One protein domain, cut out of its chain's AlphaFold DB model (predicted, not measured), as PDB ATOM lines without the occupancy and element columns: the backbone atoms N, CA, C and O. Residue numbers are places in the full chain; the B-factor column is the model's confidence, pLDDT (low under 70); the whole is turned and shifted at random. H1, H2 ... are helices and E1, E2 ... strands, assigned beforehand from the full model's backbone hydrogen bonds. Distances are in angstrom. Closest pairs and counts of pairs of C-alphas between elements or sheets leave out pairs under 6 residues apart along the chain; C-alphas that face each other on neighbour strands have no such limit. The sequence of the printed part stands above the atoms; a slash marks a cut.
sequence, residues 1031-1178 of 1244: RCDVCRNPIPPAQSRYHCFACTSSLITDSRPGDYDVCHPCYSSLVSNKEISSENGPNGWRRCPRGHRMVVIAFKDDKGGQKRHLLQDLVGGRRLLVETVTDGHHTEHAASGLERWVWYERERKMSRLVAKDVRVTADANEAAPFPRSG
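This is residues 1031 to 1178 of the 1244 residues of an uncharacterized protein of Phialemoniopsis curvata (UniProt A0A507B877). Little of this elongated domain is regular: a twisted sheet, E2-E1-E3-E4, grazed by H1, and a smaller sheet, E5-E6-E7, with loops between. Of 148 printed residues, 52 are in named elements, E1 E2 H1 E3 to E7, mostly strand; both sheets are antiparallel. It is compact, radius of gyration of the C-alphas 17.0 A, spanning 58 by 33 by 29 A.

Find the hairpin of E1, residues 1045 to 1048, and E2, 1064 to 1067; N 1046 to O 1066 is 2.9 A. H1, 1068 to 1076, only grazes their sheet. E3, 1099 to 1106, neighbours E1, N 1045 to O 1101 2.9 A, and E4, 1109 to 1116, N 1104 to O 1111 2.9 A. E5, 1125 to 1127, E6, 1142 to 1149, and E7, 1152 to 1159, form a meander of successive antiparallel neighbours; N 1125 to O 1146 is 2.9 A.

Find C-alpha 1045, where E1 begins, at (34.703, 8.430, -25.271); E7 is 22.9 A long from first to last C-alpha and ends with C-alpha 1159 at (47.464, 17.930, -7.295).

The printed part has no cut; pLDDT is under 70 at 1107, 1128 to 1140, 1150 and 1167 to 1172.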
ATOM      1  N   ARG A1031      25.023   8.118 -23.011       91.81
ATOM      2  CA  ARG A1031      24.899   9.583 -23.005       91.81
ATOM      3  C   ARG A1031      26.135  10.180 -22.340       91.81
ATOM      4  O   ARG A1031      26.705   9.548 -21.464       91.81
ATOM      5  N   CYS A1032      26.532  11.377 -22.753       94.38
ATOM      6  CA  CYS A1032      27.596  12.122 -22.087       94.38
ATOM      7  C   CYS A1032      27.081  12.684 -20.754       94.38
ATOM      8  O   CYS A1032      26.110  13.438 -20.765       94.38
ATOM      9  N   ASP A1033      27.734  12.394 -19.629       94.25
ATOM     10  CA  ASP A1033      27.351  12.929 -18.310       94.25
ATOM     11  C   ASP A1033      27.427  14.466 -18.222       94.25
ATOM     12  O   ASP A1033      26.747  15.071 -17.395       94.25
ATOM     13  N   VAL A1034      28.206  15.109 -19.103       93.94
ATOM     14  CA  VAL A1034      28.339  16.573 -19.180       93.94
ATOM     15  C   VAL A1034      27.191  17.188 -19.994       93.94
ATOM     16  O   VAL A1034      26.293  17.809 -19.432       93.94
ATOM     17  N   CYS A1035      27.165  16.999 -21.320       94.12
ATOM     18  CA  CYS A1035      26.168  17.641 -22.195       94.12
ATOM     19  C   CYS A1035      24.844  16.875 -22.338       94.12
ATOM     20  O   CYS A1035      23.954  17.328 -23.052       94.12
ATOM     21  N   ARG A1036      24.701  15.701 -21.708       93.94
ATOM     22  CA  ARG A1036      23.512  14.823 -21.738       93.94
ATOM     23  C   ARG A1036      23.116  14.289 -23.123       93.94
ATOM     24  O   ARG A1036      22.158  13.516 -23.217       93.94
ATOM     25  N   ASN A1037      23.840  14.637 -24.183       93.62
ATOM     26  CA  ASN A1037      23.593  14.153 -25.540       93.62
ATOM     27  C   ASN A1037      24.032  12.684 -25.707       93.62
ATOM     28  O   ASN A1037      24.984  12.256 -25.043       93.62
ATOM     29  N   PRO A1038      23.368  11.895 -26.574       91.25
ATOM     30  CA  PRO A1038      23.828  10.556 -26.933       91.25
ATOM     31  C   PRO A1038      25.218  10.588 -27.578       91.25
ATOM     32  O   PRO A1038      25.496  11.437 -28.421       91.25
ATOM     33  N   ILE A1039      26.066   9.630 -27.214       91.25
ATOM     34  CA  ILE A1039      27.368   9.390 -27.842       91.25
ATOM     35  C   ILE A1039      27.183   8.246 -28.849       91.25
ATOM     36  O   ILE A1039      26.813   7.146 -28.426       91.25
ATOM     37  N   PRO A1040      27.409   8.455 -30.161       86.31
ATOM     38  CA  PRO A1040      27.339   7.380 -31.148       86.31
ATOM     39  C   PRO A1040      28.367   6.276 -30.836       86.31
ATOM     40  O   PRO A1040      29.504   6.616 -30.513       86.31
ATOM     41  N   PRO A1041      28.050   4.972 -30.985       79.75
ATOM     42  CA  PRO A1041      29.002   3.889 -30.693       79.75
ATOM     43  C   PRO A1041      30.326   3.975 -31.472       79.75
ATOM     44  O   PRO A1041      31.373   3.595 -30.952       79.75
ATOM     45  N   ALA A1042      30.284   4.515 -32.696       81.56
ATOM     46  CA  ALA A1042      31.454   4.745 -33.543       81.56
ATOM     47  C   ALA A1042      32.376   5.883 -33.050       81.56
ATOM     48  O   ALA A1042      33.493   6.017 -33.544       81.56
ATOM     49  N   GLN A1043      31.935   6.709 -32.094       89.50
ATOM     50  CA  GLN A1043      32.759   7.748 -31.481       89.50
ATOM     51  C   GLN A1043      33.439   7.211 -30.216       89.50
ATOM     52  O   GLN A1043      32.797   6.607 -29.353       89.50
ATOM     53  N   SER A1044      34.737   7.477 -30.071       93.12
ATOM     54  CA  SER A1044      35.457   7.200 -28.829       93.12
ATOM     55  C   SER A1044      35.044   8.157 -27.705       93.12
ATOM     56  O   SER A1044      34.679   9.316 -27.931       93.12
ATOM     57  N   ARG A1045      35.096   7.669 -26.464       94.06
ATOM     58  CA  ARG A1045      34.703   8.430 -25.271       94.06
ATOM     59  C   ARG A1045      35.597   8.131 -24.076       94.06
ATOM     60  O   ARG A1045      36.156   7.040 -23.969       94.06
ATOM     61  N   TYR A1046      35.700   9.106 -23.182       96.69
ATOM     62  CA  TYR A1046      36.405   8.977 -21.915       96.69
ATOM     63  C   TYR A1046      35.474   8.328 -20.891       96.69
ATOM     64  O   TYR A1046      34.362   8.803 -20.676       96.69
ATOM     65  N   HIS A1047      35.931   7.259 -20.257       95.75
ATOM     66  CA  HIS A1047      35.138   6.395 -19.387       95.75
ATOM     67  C   HIS A1047      35.823   6.258 -18.023       95.75
ATOM     68  O   HIS A1047      37.040   6.054 -17.955       95.75
ATOM     69  N   CYS A1048      35.069   6.394 -16.930       95.94
ATOM     70  CA  CYS A1048      35.624   6.379 -15.574       95.94
ATOM     71  C   CYS A1048      35.092   5.203 -14.748       95.94
ATOM     72  O   CYS A1048      33.969   5.251 -14.253       95.94
ATOM     73  N   PHE A1049      35.952   4.210 -14.497       94.19
ATOM     74  CA  PHE A1049      35.635   2.992 -13.734       94.19
ATOM     75  C   PHE A1049      35.150   3.218 -12.282       94.19
ATOM     76  O   PHE A1049      34.681   2.275 -11.650       94.19
ATOM     77  N   ALA A1050      35.294   4.431 -11.732       94.19
ATOM     78  CA  ALA A1050      34.982   4.758 -10.336       94.19
ATOM     79  C   ALA A1050      33.809   5.742 -10.159       94.19
ATOM     80  O   ALA A1050      33.221   5.804  -9.081       94.19
ATOM     81  N   CYS A1051      33.445   6.516 -11.186       94.44
ATOM     82  CA  CYS A1051      32.338   7.469 -11.088       94.44
ATOM     83  C   CYS A1051      30.986   6.795 -11.360       94.44
ATOM     84  O   CYS A1051      30.861   5.961 -12.253       94.44
ATOM     85  N   THR A1052      29.967   7.211 -10.613       92.06
ATOM     86  CA  THR A1052      28.549   6.981 -10.912       92.06
ATOM     87  C   THR A1052      28.033   8.040 -11.892       92.06
ATOM     88  O   THR A1052      28.512   9.178 -11.882       92.06
ATOM     89  N   SER A1053      27.051   7.687 -12.727       87.50
ATOM     90  CA  SER A1053      26.348   8.653 -13.587       87.50
ATOM     91  C   SER A1053      25.213   9.338 -12.826       87.50
ATOM     92  O   SER A1053      24.436   8.673 -12.138       87.50
ATOM     93  N   SER A1054      25.064  10.654 -12.997       84.75
ATOM     94  CA  SER A1054      23.913  11.414 -12.478       84.75
ATOM     95  C   SER A1054      22.672  11.320 -13.378       84.75
ATOM     96  O   SER A1054      21.599  11.792 -13.003       84.75
ATOM     97  N   LEU A1055      22.795  10.704 -14.561       82.25
ATOM     98  CA  LEU A1055      21.712  10.533 -15.535       82.25
ATOM     99  C   LEU A1055      20.902   9.243 -15.321       82.25
ATOM    100  O   LEU A1055      19.901   9.026 -16.008       82.25
ATOM    101  N   ILE A1056      21.350   8.373 -14.412       77.81
ATOM    102  CA  ILE A1056      20.793   7.042 -14.163       77.81
ATOM    103  C   ILE A1056      20.496   6.909 -12.663       77.81
ATOM    104  O   ILE A1056      21.392   7.009 -11.829       77.81
ATOM    105  N   THR A1057      19.228   6.665 -12.327       73.12
ATOM    106  CA  THR A1057      18.789   6.296 -10.971       73.12
ATOM    107  C   THR A1057      19.416   4.963 -10.564       73.12
ATOM    108  O   THR A1057      19.392   4.028 -11.364       73.12
ATOM    109  N   ASP A1058      19.939   4.876  -9.340       70.88
ATOM    110  CA  ASP A1058      20.639   3.698  -8.798       70.88
ATOM    111  C   ASP A1058      21.860   3.247  -9.631       70.88
ATOM    112  O   ASP A1058      22.179   2.056  -9.707       70.88
ATOM    113  N   SER A1059      22.547   4.204 -10.273       77.50
ATOM    114  CA  SER A1059      23.752   3.938 -11.068       77.50
ATOM    115  C   SER A1059      24.875   3.317 -10.238       77.50
ATOM    116  O   SER A1059      25.084   3.639  -9.063       77.50
ATOM    117  N   ARG A1060      25.622   2.404 -10.861       81.31
ATOM    118  CA  ARG A1060      26.758   1.724 -10.231       81.31
ATOM    119  C   ARG A1060      28.053   2.473 -10.591       81.31
ATOM    120  O   ARG A1060      28.096   3.204 -11.585       81.31
ATOM    121  N   PRO A1061      29.126   2.353  -9.786       86.88
ATOM    122  CA  PRO A1061      30.435   2.864 -10.185       86.88
ATOM    123  C   PRO A1061      30.823   2.295 -11.556       86.88
ATOM    124  O   PRO A1061      30.601   1.112 -11.809       86.88
ATOM    125  N   GLY A1062      31.368   3.134 -12.437       87.00
ATOM    126  CA  GLY A1062      31.695   2.755 -13.813       87.00
ATOM    127  C   GLY A1062      30.674   3.181 -14.872       87.00
ATOM    128  O   GLY A1062      30.943   3.017 -16.058       87.00
ATOM    129  N   ASP A1063      29.526   3.745 -14.489       86.88
ATOM    130  CA  ASP A1063      28.501   4.201 -15.445       86.88
ATOM    131  C   ASP A1063      28.778   5.599 -16.050       86.88
ATOM    132  O   ASP A1063      27.969   6.089 -16.834       86.88
ATOM    133  N   TYR A1064      29.898   6.247 -15.699       93.69
ATOM    134  CA  TYR A1064      30.233   7.621 -16.104       93.69
ATOM    135  C   TYR A1064      31.030   7.695 -17.422       93.69
ATOM    136  O   TYR A1064      32.173   7.225 -17.498       93.69
ATOM    137  N   ASP A1065      30.452   8.353 -18.432       94.38
ATOM    138  CA  ASP A1065      30.971   8.477 -19.800       94.38
ATOM    139  C   ASP A1065      30.962   9.946 -20.283       94.38
ATOM    140  O   ASP A1065      29.953  10.646 -20.210       94.38
ATOM    141  N   VAL A1066      32.071  10.426 -20.860       96.00
ATOM    142  CA  VAL A1066      32.219  11.801 -21.383       96.00
ATOM    143  C   VAL A1066      32.648  11.777 -22.852       96.00
ATOM    144  O   VAL A1066      33.648  11.155 -23.217       96.00
ATOM    145  N   CYS A1067      31.902  12.469 -23.718       95.62
ATOM    146  CA  CYS A1067      32.246  12.576 -25.139       95.62
ATOM    147  C   CYS A1067      33.466  13.480 -25.365       95.62
ATOM    148  O   CYS A1067      33.731  14.399 -24.588       95.62
ATOM    149  N   HIS A1068      34.195  13.235 -26.457       94.94
ATOM    150  CA  HIS A1068      35.456  13.927 -26.719       94.94
ATOM    151  C   HIS A1068      35.341  15.468 -26.736       94.94
ATOM    152  O   HIS A1068      36.148  16.097 -26.054       94.94
ATOM    153  N   PRO A1069      34.332  16.098 -27.383       95.50
ATOM    154  CA  PRO A1069      34.175  17.554 -27.339       95.50
ATOM    155  C   PRO A1069      34.011  18.104 -25.917       95.50
ATOM    156  O   PRO A1069      34.683  19.064 -25.564       95.50
ATOM    157  N   CYS A1070      33.186  17.468 -25.075       96.31
ATOM    158  CA  CYS A1070      32.990  17.912 -23.694       96.31
ATOM    159  C   CYS A1070      34.255  17.781 -22.850       96.31
ATOM    160  O   CYS A1070      34.550  18.683 -22.076       96.31
ATOM    161  N   TYR A1071      35.012  16.691 -22.999       96.75
ATOM    162  CA  TYR A1071      36.261  16.527 -22.255       96.75
ATOM    163  C   TYR A1071      37.297  17.589 -22.650       96.75
ATOM    164  O   TYR A1071      37.931  18.180 -21.780       96.75
ATOM    165  N   SER A1072      37.404  17.912 -23.943       95.56
ATOM    166  CA  SER A1072      38.242  19.021 -24.410       95.56
ATOM    167  C   SER A1072      37.747  20.382 -23.899       95.56
ATOM    168  O   SER A1072      38.567  21.192 -23.481       95.56
ATOM    169  N   SER A1073      36.430  20.627 -23.843       96.06
ATOM    170  CA  SER A1073      35.871  21.851 -23.243       96.06
ATOM    171  C   SER A1073      36.199  21.990 -21.753       96.06
ATOM    172  O   SER A1073      36.557  23.082 -21.330       96.06
ATOM    173  N   LEU A1074      36.139  20.908 -20.966       95.50
ATOM    174  CA  LEU A1074      36.529  20.933 -19.545       95.50
ATOM    175  C   LEU A1074      37.995  21.365 -19.362       95.50
ATOM    176  O   LEU A1074      38.307  22.093 -18.420       95.50
ATOM    177  N   VAL A1075      38.885  20.954 -20.272       95.12
ATOM    178  CA  VAL A1075      40.298  21.362 -20.250       95.12
ATOM    179  C   VAL A1075      40.473  22.818 -20.690       95.12
ATOM    180  O   VAL A1075      41.133  23.589 -19.995       95.12
ATOM    181  N   SER A1076      39.833  23.238 -21.786       94.75
ATOM    182  CA  SER A1076      39.873  24.638 -22.245       94.75
ATOM    183  C   SER A1076      39.314  25.621 -21.210       94.75
ATOM    184  O   SER A1076      39.846  26.718 -21.055       94.75
ATOM    185  N   ASN A1077      38.286  25.216 -20.459       94.50
ATOM    186  CA  ASN A1077      37.676  26.006 -19.387       94.50
ATOM    187  C   ASN A1077      38.484  25.995 -18.072       94.50
ATOM    188  O   ASN A1077      38.069  26.632 -17.106       94.50
ATOM    189  N   LYS A1078      39.612  25.268 -18.005       91.81
ATOM    190  CA  LYS A1078      40.408  25.024 -16.783       91.81
ATOM    191  C   LYS A1078      39.646  24.315 -15.649       91.81
ATOM    192  O   LYS A1078      40.073  24.350 -14.498       91.81
ATOM    193  N   GLU A1079      38.548  23.621 -15.954       92.56
ATOM    194  CA  GLU A1079      37.893  22.701 -15.009       92.56
ATOM    195  C   GLU A1079      38.704  21.407 -14.816       92.56
ATOM    196  O   GLU A1079      38.570  20.729 -13.796       92.56
ATOM    197  N   ILE A1080      39.566  21.096 -15.786       94.56
ATOM    198  CA  ILE A1080      40.626  20.087 -15.755       94.56
ATOM    199  C   ILE A1080      41.904  20.792 -16.242       94.56
ATOM    200  O   ILE A1080      41.874  21.479 -17.260       94.56
ATOM    201  N   SER A1081      43.029  20.655 -15.540       93.31
ATOM    202  CA  SER A1081      44.304  21.240 -15.972       93.31
ATOM    203  C   SER A1081      44.885  20.518 -17.196       93.31
ATOM    204  O   SER A1081      44.528  19.376 -17.493       93.31
ATOM    205  N   SER A1082      45.815  21.155 -17.912       90.00
ATOM    206  CA  SER A1082      46.486  20.551 -19.077       90.00
ATOM    207  C   SER A1082      47.202  19.237 -18.731       90.00
ATOM    208  O   SER A1082      47.102  18.268 -19.482       90.00
ATOM    209  N   GLU A1083      47.838  19.174 -17.556       89.94
ATOM    210  CA  GLU A1083      48.435  17.968 -16.964       89.94
ATOM    211  C   GLU A1083      47.412  16.848 -16.719       89.94
ATOM    212  O   GLU A1083      47.723  15.669 -16.886       89.94
ATOM    213  N   ASN A1084      46.178  17.190 -16.356       92.88
ATOM    214  CA  ASN A1084      45.121  16.213 -16.099       92.88
ATOM    215  C   ASN A1084      44.286  15.873 -17.355       92.88
ATOM    216  O   ASN A1084      43.430  14.988 -17.285       92.88
ATOM    217  N   GLY A1085      44.549  16.534 -18.489       92.06
ATOM    218  CA  GLY A1085      43.855  16.376 -19.770       92.06
ATOM    219  C   GLY A1085      44.277  15.153 -20.616       92.06
ATOM    220  O   GLY A1085      44.904  14.221 -20.106       92.06
ATOM    221  N   PRO A1086      43.947  15.130 -21.930       91.00
ATOM    222  CA  PRO A1086      44.110  13.956 -22.802       91.00
ATOM    223  C   PRO A1086      45.536  13.409 -22.942       91.00
ATOM    224  O   PRO A1086      45.702  12.217 -23.200       91.00
ATOM    225  N   ASN A1087      46.547  14.266 -22.792       89.44
ATOM    226  CA  ASN A1087      47.951  13.931 -23.054       89.44
ATOM    227  C   ASN A1087      48.783  13.774 -21.765       89.44
ATOM    228  O   ASN A1087      49.987  13.550 -21.849       89.44
ATOM    229  N   GLY A1088      48.150  13.891 -20.593       91.06
ATOM    230  CA  GLY A1088      48.760  13.660 -19.283       91.06
ATOM    231  C   GLY A1088      47.990  12.601 -18.492       91.06
ATOM    232  O   GLY A1088      47.648  11.552 -19.035       91.06
ATOM    233  N   TRP A1089      47.676  12.861 -17.219       92.44
ATOM    234  CA  TRP A1089      47.056  11.886 -16.305       92.44
ATOM    235  C   TRP A1089      45.641  11.415 -16.679       92.44
ATOM    236  O   TRP A1089      45.172  10.427 -16.106       92.44
ATOM    237  N   ARG A1090      44.957  12.094 -17.614       95.31
ATOM    238  CA  ARG A1090      43.621  11.740 -18.125       95.31
ATOM    239  C   ARG A1090      42.598  11.498 -17.002       95.31
ATOM    240  O   ARG A1090      42.049  10.402 -16.866       95.31
ATOM    241  N   ARG A1091      42.362  12.504 -16.156       95.50
ATOM    242  CA  ARG A1091      41.467  12.411 -14.983       95.50
ATOM    243  C   ARG A1091      40.085  12.999 -15.278       95.50
ATOM    244  O   ARG A1091      39.951  13.906 -16.096       95.50
ATOM    245  N   CYS A1092      39.048  12.475 -14.626       95.31
ATOM    246  CA  CYS A1092      37.714  13.081 -14.620       95.31
ATOM    247  C   CYS A1092      37.659  14.258 -13.622       95.31
ATOM    248  O   CYS A1092      38.533  14.341 -12.758       95.31
ATOM    249  N   PRO A1093      36.611  15.107 -13.629       92.56
ATOM    250  CA  PRO A1093      36.467  16.215 -12.670       92.56
ATOM    251  C   PRO A1093      36.445  15.817 -11.181       92.56
ATOM    252  O   PRO A1093      36.542  16.678 -10.316       92.56
ATOM    253  N   ARG A1094      36.314  14.519 -10.860       91.88
ATOM    254  CA  ARG A1094      36.399  13.966  -9.492       91.88
ATOM    255  C   ARG A1094      37.772  13.356  -9.160       91.88
ATOM    256  O   ARG A1094      37.890  12.623  -8.187       91.88
ATOM    257  N   GLY A1095      38.793  13.591  -9.984       92.25
ATOM    258  CA  GLY A1095      40.178  13.169  -9.740       92.25
ATOM    259  C   GLY A1095      40.516  11.722 -10.102       92.25
ATOM    260  O   GLY A1095      41.695  11.370 -10.131       92.25
ATOM    261  N   HIS A1096      39.533  10.885 -10.440       94.25
ATOM    262  CA  HIS A1096      39.782   9.510 -10.876       94.25
ATOM    263  C   HIS A1096      40.381   9.462 -12.290       94.25
ATOM    264  O   HIS A1096      39.888  10.128 -13.204       94.25
ATOM    265  N   ARG A1097      41.395   8.613 -12.498       94.31
ATOM    266  CA  ARG A1097      41.955   8.310 -13.828       94.31
ATOM    267  C   ARG A1097      40.903   7.639 -14.727       94.31
ATOM    268  O   ARG A1097      40.082   6.850 -14.252       94.31
ATOM    269  N   MET A1098      40.918   7.964 -16.017       95.62
ATOM    270  CA  MET A1098      39.970   7.480 -17.027       95.62
ATOM    271  C   MET A1098      40.659   6.583 -18.064       95.62
ATOM    272  O   MET A1098      41.878   6.615 -18.229       95.62
ATOM    273  N   VAL A1099      39.856   5.825 -18.805       95.81
ATOM    274  CA  VAL A1099      40.260   5.115 -20.032       95.81
ATOM    275  C   VAL A1099      39.527   5.700 -21.241       95.81
ATOM    276  O   VAL A1099      38.485   6.337 -21.084       95.81
ATOM    277  N   VAL A1100      40.039   5.478 -22.450       95.81
ATOM    278  CA  VAL A1100      39.332   5.799 -23.702       95.81
ATOM    279  C   VAL A1100      38.783   4.510 -24.300       95.81
ATOM    280  O   VAL A1100      39.541   3.576 -24.570       95.81
ATOM    281  N   ILE A1101      37.469   4.457 -24.519       94.25
ATOM    282  CA  ILE A1101      36.772   3.292 -25.081       94.25
ATOM    283  C   ILE A1101      36.070   3.641 -26.389       94.25
ATOM    284  O   ILE A1101      35.631   4.775 -26.587       94.25
ATOM    285  N   ALA A1102      35.939   2.651 -27.270       91.19
ATOM    286  CA  ALA A1102      35.184   2.749 -28.515       91.19
ATOM    287  C   ALA A1102      34.493   1.417 -28.840       91.19
ATOM    288  O   ALA A1102      34.814   0.371 -28.264       91.19
ATOM    289  N   PHE A1103      33.545   1.450 -29.776       91.56
ATOM    290  CA  PHE A1103      32.940   0.250 -30.346       91.56
ATOM    291  C   PHE A1103      33.417   0.079 -31.788       91.56
ATOM    292  O   PHE A1103      33.538   1.050 -32.531       91.56
ATOM    293  N   LYS A1104      33.706  -1.163 -32.172       88.31
ATOM    294  CA  LYS A1104      34.056  -1.552 -33.540       88.31
ATOM    295  C   LYS A1104      32.993  -2.505 -34.067       88.31
ATOM    296  O   LYS A1104      32.658  -3.475 -33.386       88.31
ATOM    297  N   ASP A1105      32.481  -2.235 -35.259       85.12
ATOM    298  CA  ASP A1105      31.554  -3.137 -35.937       85.12
ATOM    299  C   ASP A1105      32.293  -4.388 -36.429       85.12
ATOM    300  O   ASP A1105      33.384  -4.301 -36.996       85.12
ATOM    301  N   ASP A1106      31.697  -5.556 -36.197       76.75
ATOM    302  CA  ASP A1106      32.242  -6.862 -36.566       76.75
ATOM    303  C   ASP A1106      31.117  -7.793 -37.069       76.75
ATOM    304  O   ASP A1106      29.921  -7.468 -37.015       76.75
ATOM    305  N   LYS A1107      31.487  -8.971 -37.578       67.56
ATOM    306  CA  LYS A1107      30.554 -10.043 -37.942       67.56
ATOM    307  C   LYS A1107      29.829 -10.520 -36.673       67.56
ATOM    308  O   LYS A1107      30.422 -11.193 -35.835       67.56
ATOM    309  N   GLY A1108      28.550 -10.165 -36.534       72.06
ATOM    310  CA  GLY A1108      27.734 -10.488 -35.356       72.06
ATOM    311  C   GLY A1108      27.571  -9.362 -34.324       72.06
ATOM    312  O   GLY A1108      27.111  -9.642 -33.224       72.06
ATOM    313  N   GLY A1109      27.912  -8.103 -34.634       84.62
ATOM    314  CA  GLY A1109      27.535  -6.941 -33.809       84.62
ATOM    315  C   GLY A1109      28.683  -5.992 -33.463       84.62
ATOM    316  O   GLY A1109      29.736  -6.017 -34.095       84.62
ATOM    317  N   GLN A1110      28.468  -5.125 -32.467       89.75
ATOM    318  CA  GLN A1110      29.413  -4.063 -32.096       89.75
ATOM    319  C   GLN A1110      30.254  -4.467 -30.878       89.75
ATOM    320  O   GLN A1110      29.716  -4.640 -29.783       89.75
ATOM    321  N   LYS A1111      31.576  -4.586 -31.036       91.94
ATOM    322  CA  LYS A1111      32.499  -4.982 -29.959       91.94
ATOM    323  C   LYS A1111      33.105  -3.769 -29.254       91.94
ATOM    324  O   LYS A1111      33.766  -2.947 -29.894       91.94
ATOM    325  N   ARG A1112      32.941  -3.677 -27.928       93.12
ATOM    326  CA  ARG A1112      33.646  -2.694 -27.080       93.12
ATOM    327  C   ARG A1112      35.119  -3.072 -27.009       93.12
ATOM    328  O   ARG A1112      35.428  -4.212 -26.678       93.12
ATOM    329  N   HIS A1113      36.009  -2.116 -27.230       90.31
ATOM    330  CA  HIS A1113      37.446  -2.273 -27.010       90.31
ATOM    331  C   HIS A1113      38.016  -1.047 -26.282       90.31
ATOM    332  O   HIS A1113      37.431   0.041 -26.305       90.31
ATOM    333  N   LEU A1114      39.144  -1.244 -25.599       91.38
ATOM    334  CA  LEU A1114      39.924  -0.161 -25.003       91.38
ATOM    335  C   LEU A1114      40.856   0.404 -26.087       91.38
ATOM    336  O   LEU A1114      41.586  -0.360 -26.713       91.38
ATOM    337  N   LEU A1115      40.823   1.718 -26.313       91.88
ATOM    338  CA  LEU A1115      41.773   2.416 -27.192       91.88
ATOM    339  C   LEU A1115      42.987   2.918 -26.408       91.88
ATOM    340  O   LEU A1115      44.113   2.833 -26.882       91.88
ATOM    341  N   GLN A1116      42.751   3.447 -25.205       92.38
ATOM    342  CA  GLN A1116      43.798   3.871 -24.278       92.38
ATOM    343  C   GLN A1116      43.394   3.435 -22.871       92.38
ATOM    344  O   GLN A1116      42.328   3.804 -22.379       92.38
ATOM    345  N   ASP A1117      44.234   2.615 -22.252       92.88
ATOM    346  CA  ASP A1117      44.047   2.095 -20.895       92.88
ATOM    347  C   ASP A1117      44.533   3.128 -19.847       92.88
ATOM    348  O   ASP A1117      44.902   4.253 -20.193       92.88
ATOM    349  N   LEU A1118      44.513   2.786 -18.556       93.56
ATOM    350  CA  LEU A1118      44.855   3.720 -17.477       93.56
ATOM    351  C   LEU A1118      46.304   4.224 -17.592       93.56
ATOM    352  O   LEU A1118      47.245   3.434 -17.690       93.56
ATOM    353  N   VAL A1119      46.489   5.544 -17.521       92.31
ATOM    354  CA  VAL A1119      47.807   6.206 -17.483       92.31
ATOM    355  C   VAL A1119      48.551   5.757 -16.223       92.31
ATOM    356  O   VAL A1119      48.025   5.911 -15.119       92.31
ATOM    357  N   GLY A1120      49.725   5.136 -16.380       88.69
ATOM    358  CA  GLY A1120      50.475   4.515 -15.278       88.69
ATOM    359  C   GLY A1120      49.975   3.135 -14.821       88.69
ATOM    360  O   GLY A1120      50.550   2.569 -13.898       88.69
ATOM    361  N   GLY A1121      48.938   2.568 -15.447       90.62
ATOM    362  CA  GLY A1121      48.441   1.222 -15.125       90.62
ATOM    363  C   GLY A1121      47.748   1.109 -13.767       90.62
ATOM    364  O   GLY A1121      47.305   2.097 -13.178       90.62
ATOM    365  N   ARG A1122      47.610  -0.110 -13.256       90.00
ATOM    366  CA  ARG A1122      46.938  -0.402 -11.981       90.00
ATOM    367  C   ARG A1122      47.915  -0.542 -10.814       90.00
ATOM    368  O   ARG A1122      47.473  -0.392  -9.679       90.00
ATOM    369  N   ARG A1123      49.212  -0.736 -11.076       87.19
ATOM    370  CA  ARG A1123      50.298  -0.708 -10.076       87.19
ATOM    371  C   ARG A1123      50.799   0.689  -9.706       87.19
ATOM    372  O   ARG A1123      51.654   0.771  -8.831       87.19
ATOM    373  N   LEU A1124      50.314   1.760 -10.348       89.56
ATOM    374  CA  LEU A1124      50.673   3.140  -9.990       89.56
ATOM    375  C   LEU A1124      50.477   3.362  -8.481       89.56
ATOM    376  O   LEU A1124      49.350   3.286  -7.985       89.56
ATOM    377  N   LEU A1125      51.574   3.630  -7.778       86.88
ATOM    378  CA  LEU A1125      51.588   3.885  -6.344       86.88
ATOM    379  C   LEU A1125      51.274   5.361  -6.081       86.88
ATOM    380  O   LEU A1125      51.630   6.237  -6.872       86.88
ATOM    381  N   VAL A1126      50.617   5.630  -4.955       87.69
ATOM    382  CA  VAL A1126      50.323   6.983  -4.471       87.69
ATOM    383  C   VAL A1126      50.923   7.097  -3.076       87.69
ATOM    384  O   VAL A1126      50.388   6.545  -2.118       87.69
ATOM    385  N   GLU A1127      52.064   7.771  -2.985       84.12
ATOM    386  CA  GLU A1127      52.746   8.079  -1.732       84.12
ATOM    387  C   GLU A1127      52.143   9.378  -1.167       84.12
ATOM    388  O   GLU A1127      52.212  10.450  -1.783       84.12
ATOM    389  N   THR A1128      51.513   9.292   0.007       67.44
ATOM    390  CA  THR A1128      51.100  10.474   0.774       67.44
ATOM    391  C   THR A1128      52.325  11.095   1.428       67.44
ATOM    392  O   THR A1128      53.036  10.416   2.161       67.44
ATOM    393  N   VAL A1129      52.572  12.385   1.189       59.16
ATOM    394  CA  VAL A1129      53.745  13.084   1.732       59.16
ATOM    395  C   VAL A1129      53.517  13.402   3.215       59.16
ATOM    396  O   VAL A1129      52.997  14.462   3.556       59.16
ATOM    397  N   THR A1130      53.860  12.453   4.089       51.19
ATOM    398  CA  THR A1130      53.702  12.549   5.555       51.19
ATOM    399  C   THR A1130      55.018  12.547   6.331       51.19
ATOM    400  O   THR A1130      55.012  12.809   7.532       51.19
ATOM    401  N   ASP A1131      56.145  12.282   5.668       40.78
ATOM    402  CA  ASP A1131      57.356  11.850   6.362       40.78
ATOM    403  C   ASP A1131      58.372  12.987   6.571       40.78
ATOM    404  O   ASP A1131      59.072  13.436   5.660       40.78
ATOM    405  N   GLY A1132      58.496  13.406   7.831       49.88
ATOM    406  CA  GLY A1132      59.748  13.892   8.419       49.88
ATOM    407  C   GLY A1132      60.135  15.353   8.178       49.88
ATOM    408  O   GLY A1132      60.278  16.088   9.150       49.88
ATOM    409  N   HIS A1133      60.366  15.770   6.927       44.72
ATOM    410  CA  HIS A1133      61.220  16.949   6.661       44.72
ATOM    411  C   HIS A1133      60.649  18.094   5.809       44.72
ATOM    412  O   HIS A1133      61.287  19.143   5.748       44.72
ATOM    413  N   HIS A1134      59.451  17.977   5.224       46.78
ATOM    414  CA  HIS A1134      58.814  19.089   4.492       46.78
ATOM    415  C   HIS A1134      57.348  19.287   4.902       46.78
ATOM    416  O   HIS A1134      56.419  18.824   4.237       46.78
ATOM    417  N   THR A1135      57.138  20.023   5.996       43.69
ATOM    418  CA  THR A1135      55.813  20.343   6.566       43.69
ATOM    419  C   THR A1135      54.918  21.198   5.661       43.69
ATOM    420  O   THR A1135      53.718  21.294   5.906       43.69
ATOM    421  N   GLU A1136      55.462  21.798   4.602       50.66
ATOM    422  CA  GLU A1136      54.730  22.676   3.679       50.66
ATOM    423  C   GLU A1136      53.839  21.902   2.685       50.66
ATOM    424  O   GLU A1136      52.748  22.353   2.337       50.66
ATOM    425  N   HIS A1137      54.256  20.708   2.244       49.44
ATOM    426  CA  HIS A1137      53.564  19.977   1.170       49.44
ATOM    427  C   HIS A1137      52.308  19.217   1.624       49.44
ATOM    428  O   HIS A1137      51.409  18.974   0.819       49.44
ATOM    429  N   ALA A1138      52.196  18.881   2.912       45.72
ATOM    430  CA  ALA A1138      50.971  18.293   3.459       45.72
ATOM    431  C   ALA A1138      49.794  19.291   3.431       45.72
ATOM    432  O   ALA A1138      48.643  18.890   3.252       45.72
ATOM    433  N   ALA A1139      50.084  20.594   3.550       47.97
ATOM    434  CA  ALA A1139      49.093  21.667   3.507       47.97
ATOM    435  C   ALA A1139      48.657  22.048   2.076       47.97
ATOM    436  O   ALA A1139      47.543  22.535   1.893       47.97
ATOM    437  N   SER A1140      49.492  21.810   1.055       58.47
ATOM    438  CA  SER A1140      49.226  22.235  -0.332       58.47
ATOM    439  C   SER A1140      48.349  21.277  -1.154       58.47
ATOM    440  O   SER A1140      48.039  21.559  -2.311       58.47
ATOM    441  N   GLY A1141      47.915  20.146  -0.584       74.31
ATOM    442  CA  GLY A1141      46.993  19.219  -1.254       74.31
ATOM    443  C   GLY A1141      47.612  18.409  -2.404       74.31
ATOM    444  O   GLY A1141      46.882  17.934  -3.279       74.31
ATOM    445  N   LEU A1142      48.936  18.243  -2.405       81.50
ATOM    446  CA  LEU A1142      49.674  17.422  -3.368       81.50
ATOM    447  C   LEU A1142      49.761  15.944  -2.928       81.50
ATOM    448  O   LEU A1142      49.621  15.603  -1.753       81.50
ATOM    449  N   GLU A1143      50.011  15.061  -3.891       87.38
ATOM    450  CA  GLU A1143      50.372  13.646  -3.722       87.38
ATOM    451  C   GLU A1143      51.630  13.347  -4.546       87.38
ATOM    452  O   GLU A1143      51.840  13.982  -5.581       87.38
ATOM    453  N   ARG A1144      52.450  12.360  -4.154       87.25
ATOM    454  CA  ARG A1144      53.543  11.865  -5.006       87.25
ATOM    455  C   ARG A1144      53.093  10.573  -5.687       87.25
ATOM    456  O   ARG A1144      52.877   9.555  -5.036       87.25
ATOM    457  N   TRP A1145      52.903  10.612  -7.004       90.94
ATOM    458  CA  TRP A1145      52.527   9.437  -7.795       90.94
ATOM    459  C   TRP A1145      53.793   8.764  -8.334       90.94
ATOM    460  O   TRP A1145      54.669   9.429  -8.888       90.94
ATOM    461  N   VAL A1146      53.895   7.446  -8.149       88.62
ATOM    462  CA  VAL A1146      55.120   6.657  -8.349       88.62
ATOM    463  C   VAL A1146      54.865   5.462  -9.261       88.62
ATOM    464  O   VAL A1146      53.914   4.702  -9.076       88.62
ATOM    465  N   TRP A1147      55.758   5.266 -10.227       89.25
ATOM    466  CA  TRP A1147      55.779   4.112 -11.126       89.25
ATOM    467  C   TRP A1147      57.216   3.640 -11.351       89.25
ATOM    468  O   TRP A1147      58.170   4.301 -10.947       89.25
ATOM    469  N   TYR A1148      57.373   2.494 -12.008       82.69
ATOM    470  CA  TYR A1148      58.683   1.966 -12.383       82.69
ATOM    471  C   TYR A1148      58.801   1.928 -13.905       82.69
ATOM    472  O   TYR A1148      57.839   1.595 -14.592       82.69
ATOM    473  N   GLU A1149      59.966   2.259 -14.454       76.19
ATOM    474  CA  GLU A1149      60.222   2.147 -15.891       76.19
ATOM    475  C   GLU A1149      61.635   1.622 -16.140       76.19
ATOM    476  O   GLU A1149      62.614   2.287 -15.814       76.19
ATOM    477  N   ARG A1150      61.731   0.401 -16.696       68.44
ATOM    478  CA  ARG A1150      62.995  -0.358 -16.815       68.44
ATOM    479  C   ARG A1150      63.765  -0.335 -15.484       68.44
ATOM    480  O   ARG A1150      64.860   0.210 -15.407       68.44
ATOM    481  N   GLU A1151      63.103  -0.830 -14.434       71.00
ATOM    482  CA  GLU A1151      63.569  -0.904 -13.032       71.00
ATOM    483  C   GLU A1151      63.813   0.442 -12.315       71.00
ATOM    484  O   GLU A1151      63.873   0.482 -11.088       71.00
ATOM    485  N   ARG A1152      63.851   1.577 -13.023       81.19
ATOM    486  CA  ARG A1152      64.021   2.901 -12.404       81.19
ATOM    487  C   ARG A1152      62.738   3.337 -11.694       81.19
ATOM    488  O   ARG A1152      61.685   3.399 -12.332       81.19
ATOM    489  N   LYS A1153      62.823   3.688 -10.400       86.38
ATOM    490  CA  LYS A1153      61.732   4.359  -9.671       86.38
ATOM    491  C   LYS A1153      61.564   5.771 -10.236       86.38
ATOM    492  O   LYS A1153      62.452   6.607 -10.098       86.38
ATOM    493  N   MET A1154      60.413   6.032 -10.837       86.50
ATOM    494  CA  MET A1154      60.006   7.345 -11.323       86.50
ATOM    495  C   MET A1154      58.943   7.915 -10.379       86.50
ATOM    496  O   MET A1154      58.093   7.180  -9.872       86.50
ATOM    497  N   SER A1155      58.969   9.225 -10.142       87.81
ATOM    498  CA  SER A1155      57.929   9.904  -9.366       87.81
ATOM    499  C   SER A1155      57.580  11.256  -9.967       87.81
ATOM    500  O   SER A1155      58.406  11.867 -10.642       87.81
ATOM    501  N   ARG A1156      56.357  11.717  -9.710       87.62
ATOM    502  CA  ARG A1156      55.873  13.046 -10.089       87.62
ATOM    503  C   ARG A1156      54.865  13.524  -9.048       87.62
ATOM    504  O   ARG A1156      54.046  12.733  -8.578       87.62
ATOM    505  N   LEU A1157      54.927  14.800  -8.677       86.50
ATOM    506  CA  LEU A1157      53.905  15.415  -7.829       86.50
ATOM    507  C   LEU A1157      52.608  15.600  -8.627       86.50
ATOM    508  O   LEU A1157      52.644  15.873  -9.826       86.50
ATOM    509  N   VAL A1158      51.459  15.427  -7.976       87.62
ATOM    510  CA  VAL A1158      50.129  15.521  -8.593       87.62
ATOM    511  C   VAL A1158      49.180  16.224  -7.631       87.62
ATOM    512  O   VAL A1158      49.071  15.846  -6.467       87.62
ATOM    513  N   ALA A1159      48.465  17.244  -8.105       87.50
ATOM    514  CA  ALA A1159      47.464  17.930  -7.295       87.50
ATOM    515  C   ALA A1159      46.198  17.075  -7.103       87.50
ATOM    516  O   ALA A1159      45.683  16.467  -8.055       87.50
ATOM    517  N   LYS A1160      45.654  17.055  -5.876       85.69
ATOM    518  CA  LYS A1160      44.355  16.423  -5.591       85.69
ATOM    519  C   LYS A1160      43.232  17.096  -6.381       85.69
ATOM    520  O   LYS A1160      42.463  16.387  -7.031       85.69
ATOM    521  N   ASP A1161      43.193  18.432  -6.396       88.12
ATOM    522  CA  ASP A1161      42.333  19.188  -7.314       88.12
ATOM    523  C   ASP A1161      42.818  19.016  -8.762       88.12
ATOM    524  O   ASP A1161      43.982  19.225  -9.099       88.12
ATOM    525  N   VAL A1162      41.887  18.634  -9.631       91.56
ATOM    526  CA  VAL A1162      42.108  18.366 -11.054       91.56
ATOM    527  C   VAL A1162      42.334  19.655 -11.848       91.56
ATOM    528  O   VAL A1162      42.911  19.610 -12.934       91.56
ATOM    529  N   ARG A1163      41.902  20.803 -11.316       90.62
ATOM    530  CA  ARG A1163      42.044  22.142 -11.917       90.62
ATOM    531  C   ARG A1163      43.466  22.690 -11.837       90.62
ATOM    532  O   ARG A1163      43.830  23.573 -12.609       90.62
ATOM    533  N   VAL A1164      44.264  22.154 -10.917       87.69
ATOM    534  CA  VAL A1164      45.625  22.599 -10.613       87.69
ATOM    535  C   VAL A1164      46.648  21.720 -11.354       87.69
ATOM    536  O   VAL A1164      46.370  20.575 -11.727       87.69
ATOM    537  N   THR A1165      47.826  22.278 -11.619       83.50
ATOM    538  CA  THR A1165      49.038  21.558 -12.046       83.50
ATOM    539  C   THR A1165      50.011  21.519 -10.877       83.50
ATOM    540  O   THR A1165      50.142  22.530 -10.189       83.50
ATOM    541  N   ALA A1166      50.704  20.406 -10.650       77.56
ATOM    542  CA  ALA A1166      51.790  20.396  -9.669       77.56
ATOM    543  C   ALA A1166      53.030  21.137 -10.211       77.56
ATOM    544  O   ALA A1166      53.223  21.221 -11.427       77.56
ATOM    545  N   ASP A1167      53.867  21.674  -9.319       65.62
ATOM    546  CA  ASP A1167      55.043  22.456  -9.715       65.62
ATOM    547  C   ASP A1167      56.065  21.625 -10.507       65.62
ATOM    548  O   ASP A1167      56.404  20.490 -10.168       65.62
ATOM    549  N   ALA A1168      56.553  22.207 -11.601       54.38
ATOM    550  CA  ALA A1168      57.149  21.458 -12.708       54.38
ATOM    551  C   ALA A1168      58.651  21.129 -12.564       54.38
ATOM    552  O   ALA A1168      59.243  20.621 -13.514       54.38
ATOM    553  N   ASN A1169      59.284  21.398 -11.416       51.66
ATOM    554  CA  ASN A1169      60.746  21.294 -11.271       51.66
ATOM    555  C   ASN A1169      61.302  19.852 -11.238       51.66
ATOM    556  O   ASN A1169      62.500  19.673 -11.435       51.66
ATOM    557  N   GLU A1170      60.462  18.823 -11.073       53.38
ATOM    558  CA  GLU A1170      60.832  17.401 -11.248       53.38
ATOM    559  C   GLU A1170      60.080  16.795 -12.455       53.38
ATOM    560  O   GLU A1170      59.231  15.913 -12.318       53.38
ATOM    561  N   ALA A1171      60.343  17.309 -13.664       58.25
ATOM    562  CA  ALA A1171      59.583  17.011 -14.888       58.25
ATOM    563  C   ALA A1171      59.820  15.608 -15.502       58.25
ATOM    564  O   ALA A1171      60.143  15.478 -16.683       58.25
ATOM    565  N   ALA A1172      59.589  14.538 -14.736       68.25
ATOM    566  CA  ALA A1172      59.462  13.191 -15.291       68.25
ATOM    567  C   ALA A1172      58.311  13.130 -16.330       68.25
ATOM    568  O   ALA A1172      57.241  13.710 -16.085       68.25
ATOM    569  N   PRO A1173      58.487  12.441 -17.478       83.00
ATOM    570  CA  PRO A1173      57.435  12.293 -18.484       83.00
ATOM    571  C   PRO A1173      56.251  11.487 -17.933       83.00
ATOM    572  O   PRO A1173      56.411  10.671 -17.028       83.00
ATOM    573  N   PHE A1174      55.050  11.688 -18.483       86.38
ATOM    574  CA  PHE A1174      53.880  10.912 -18.061       86.38
ATOM    575  C   PHE A1174      54.043   9.424 -18.422       86.38
ATOM    576  O   PHE A1174      54.422   9.116 -19.554       86.38
ATOM    577  N   PRO A1175      53.722   8.490 -17.508       86.56
ATOM    578  CA  PRO A1175      53.863   7.065 -17.776       86.56
ATOM    579  C   PRO A1175      52.885   6.581 -18.849       86.56
ATOM    580  O   PRO A1175      51.748   7.052 -18.955       86.56
ATOM    581  N   ARG A1176      53.299   5.561 -19.605       84.56
ATOM    582  CA  ARG A1176      52.486   4.960 -20.670       84.56
ATOM    583  C   ARG A1176      51.106   4.486 -20.191       84.56
ATOM    584  O   ARG A1176      50.905   4.059 -19.049       84.56
ATOM    585  N   SER A1177      50.130   4.548 -21.097       86.62
ATOM    586  CA  SER A1177      48.780   4.020 -20.860       86.62
ATOM    587  C   SER A1177      48.806   2.488 -20.875       86.62
ATOM    588  O   SER A1177      49.320   1.895 -21.817       86.62
ATOM    589  N   GLY A1178      48.243   1.847 -19.848       82.25
ATOM    590  CA  GLY A1178      48.245   0.385 -19.689       82.25
ATOM    591  C   GLY A1178      49.322  -0.180 -18.762       82.25
ATOM    592  O   GLY A1178      49.367  -1.393 -18.598       82.25
TER     593      GLY A1178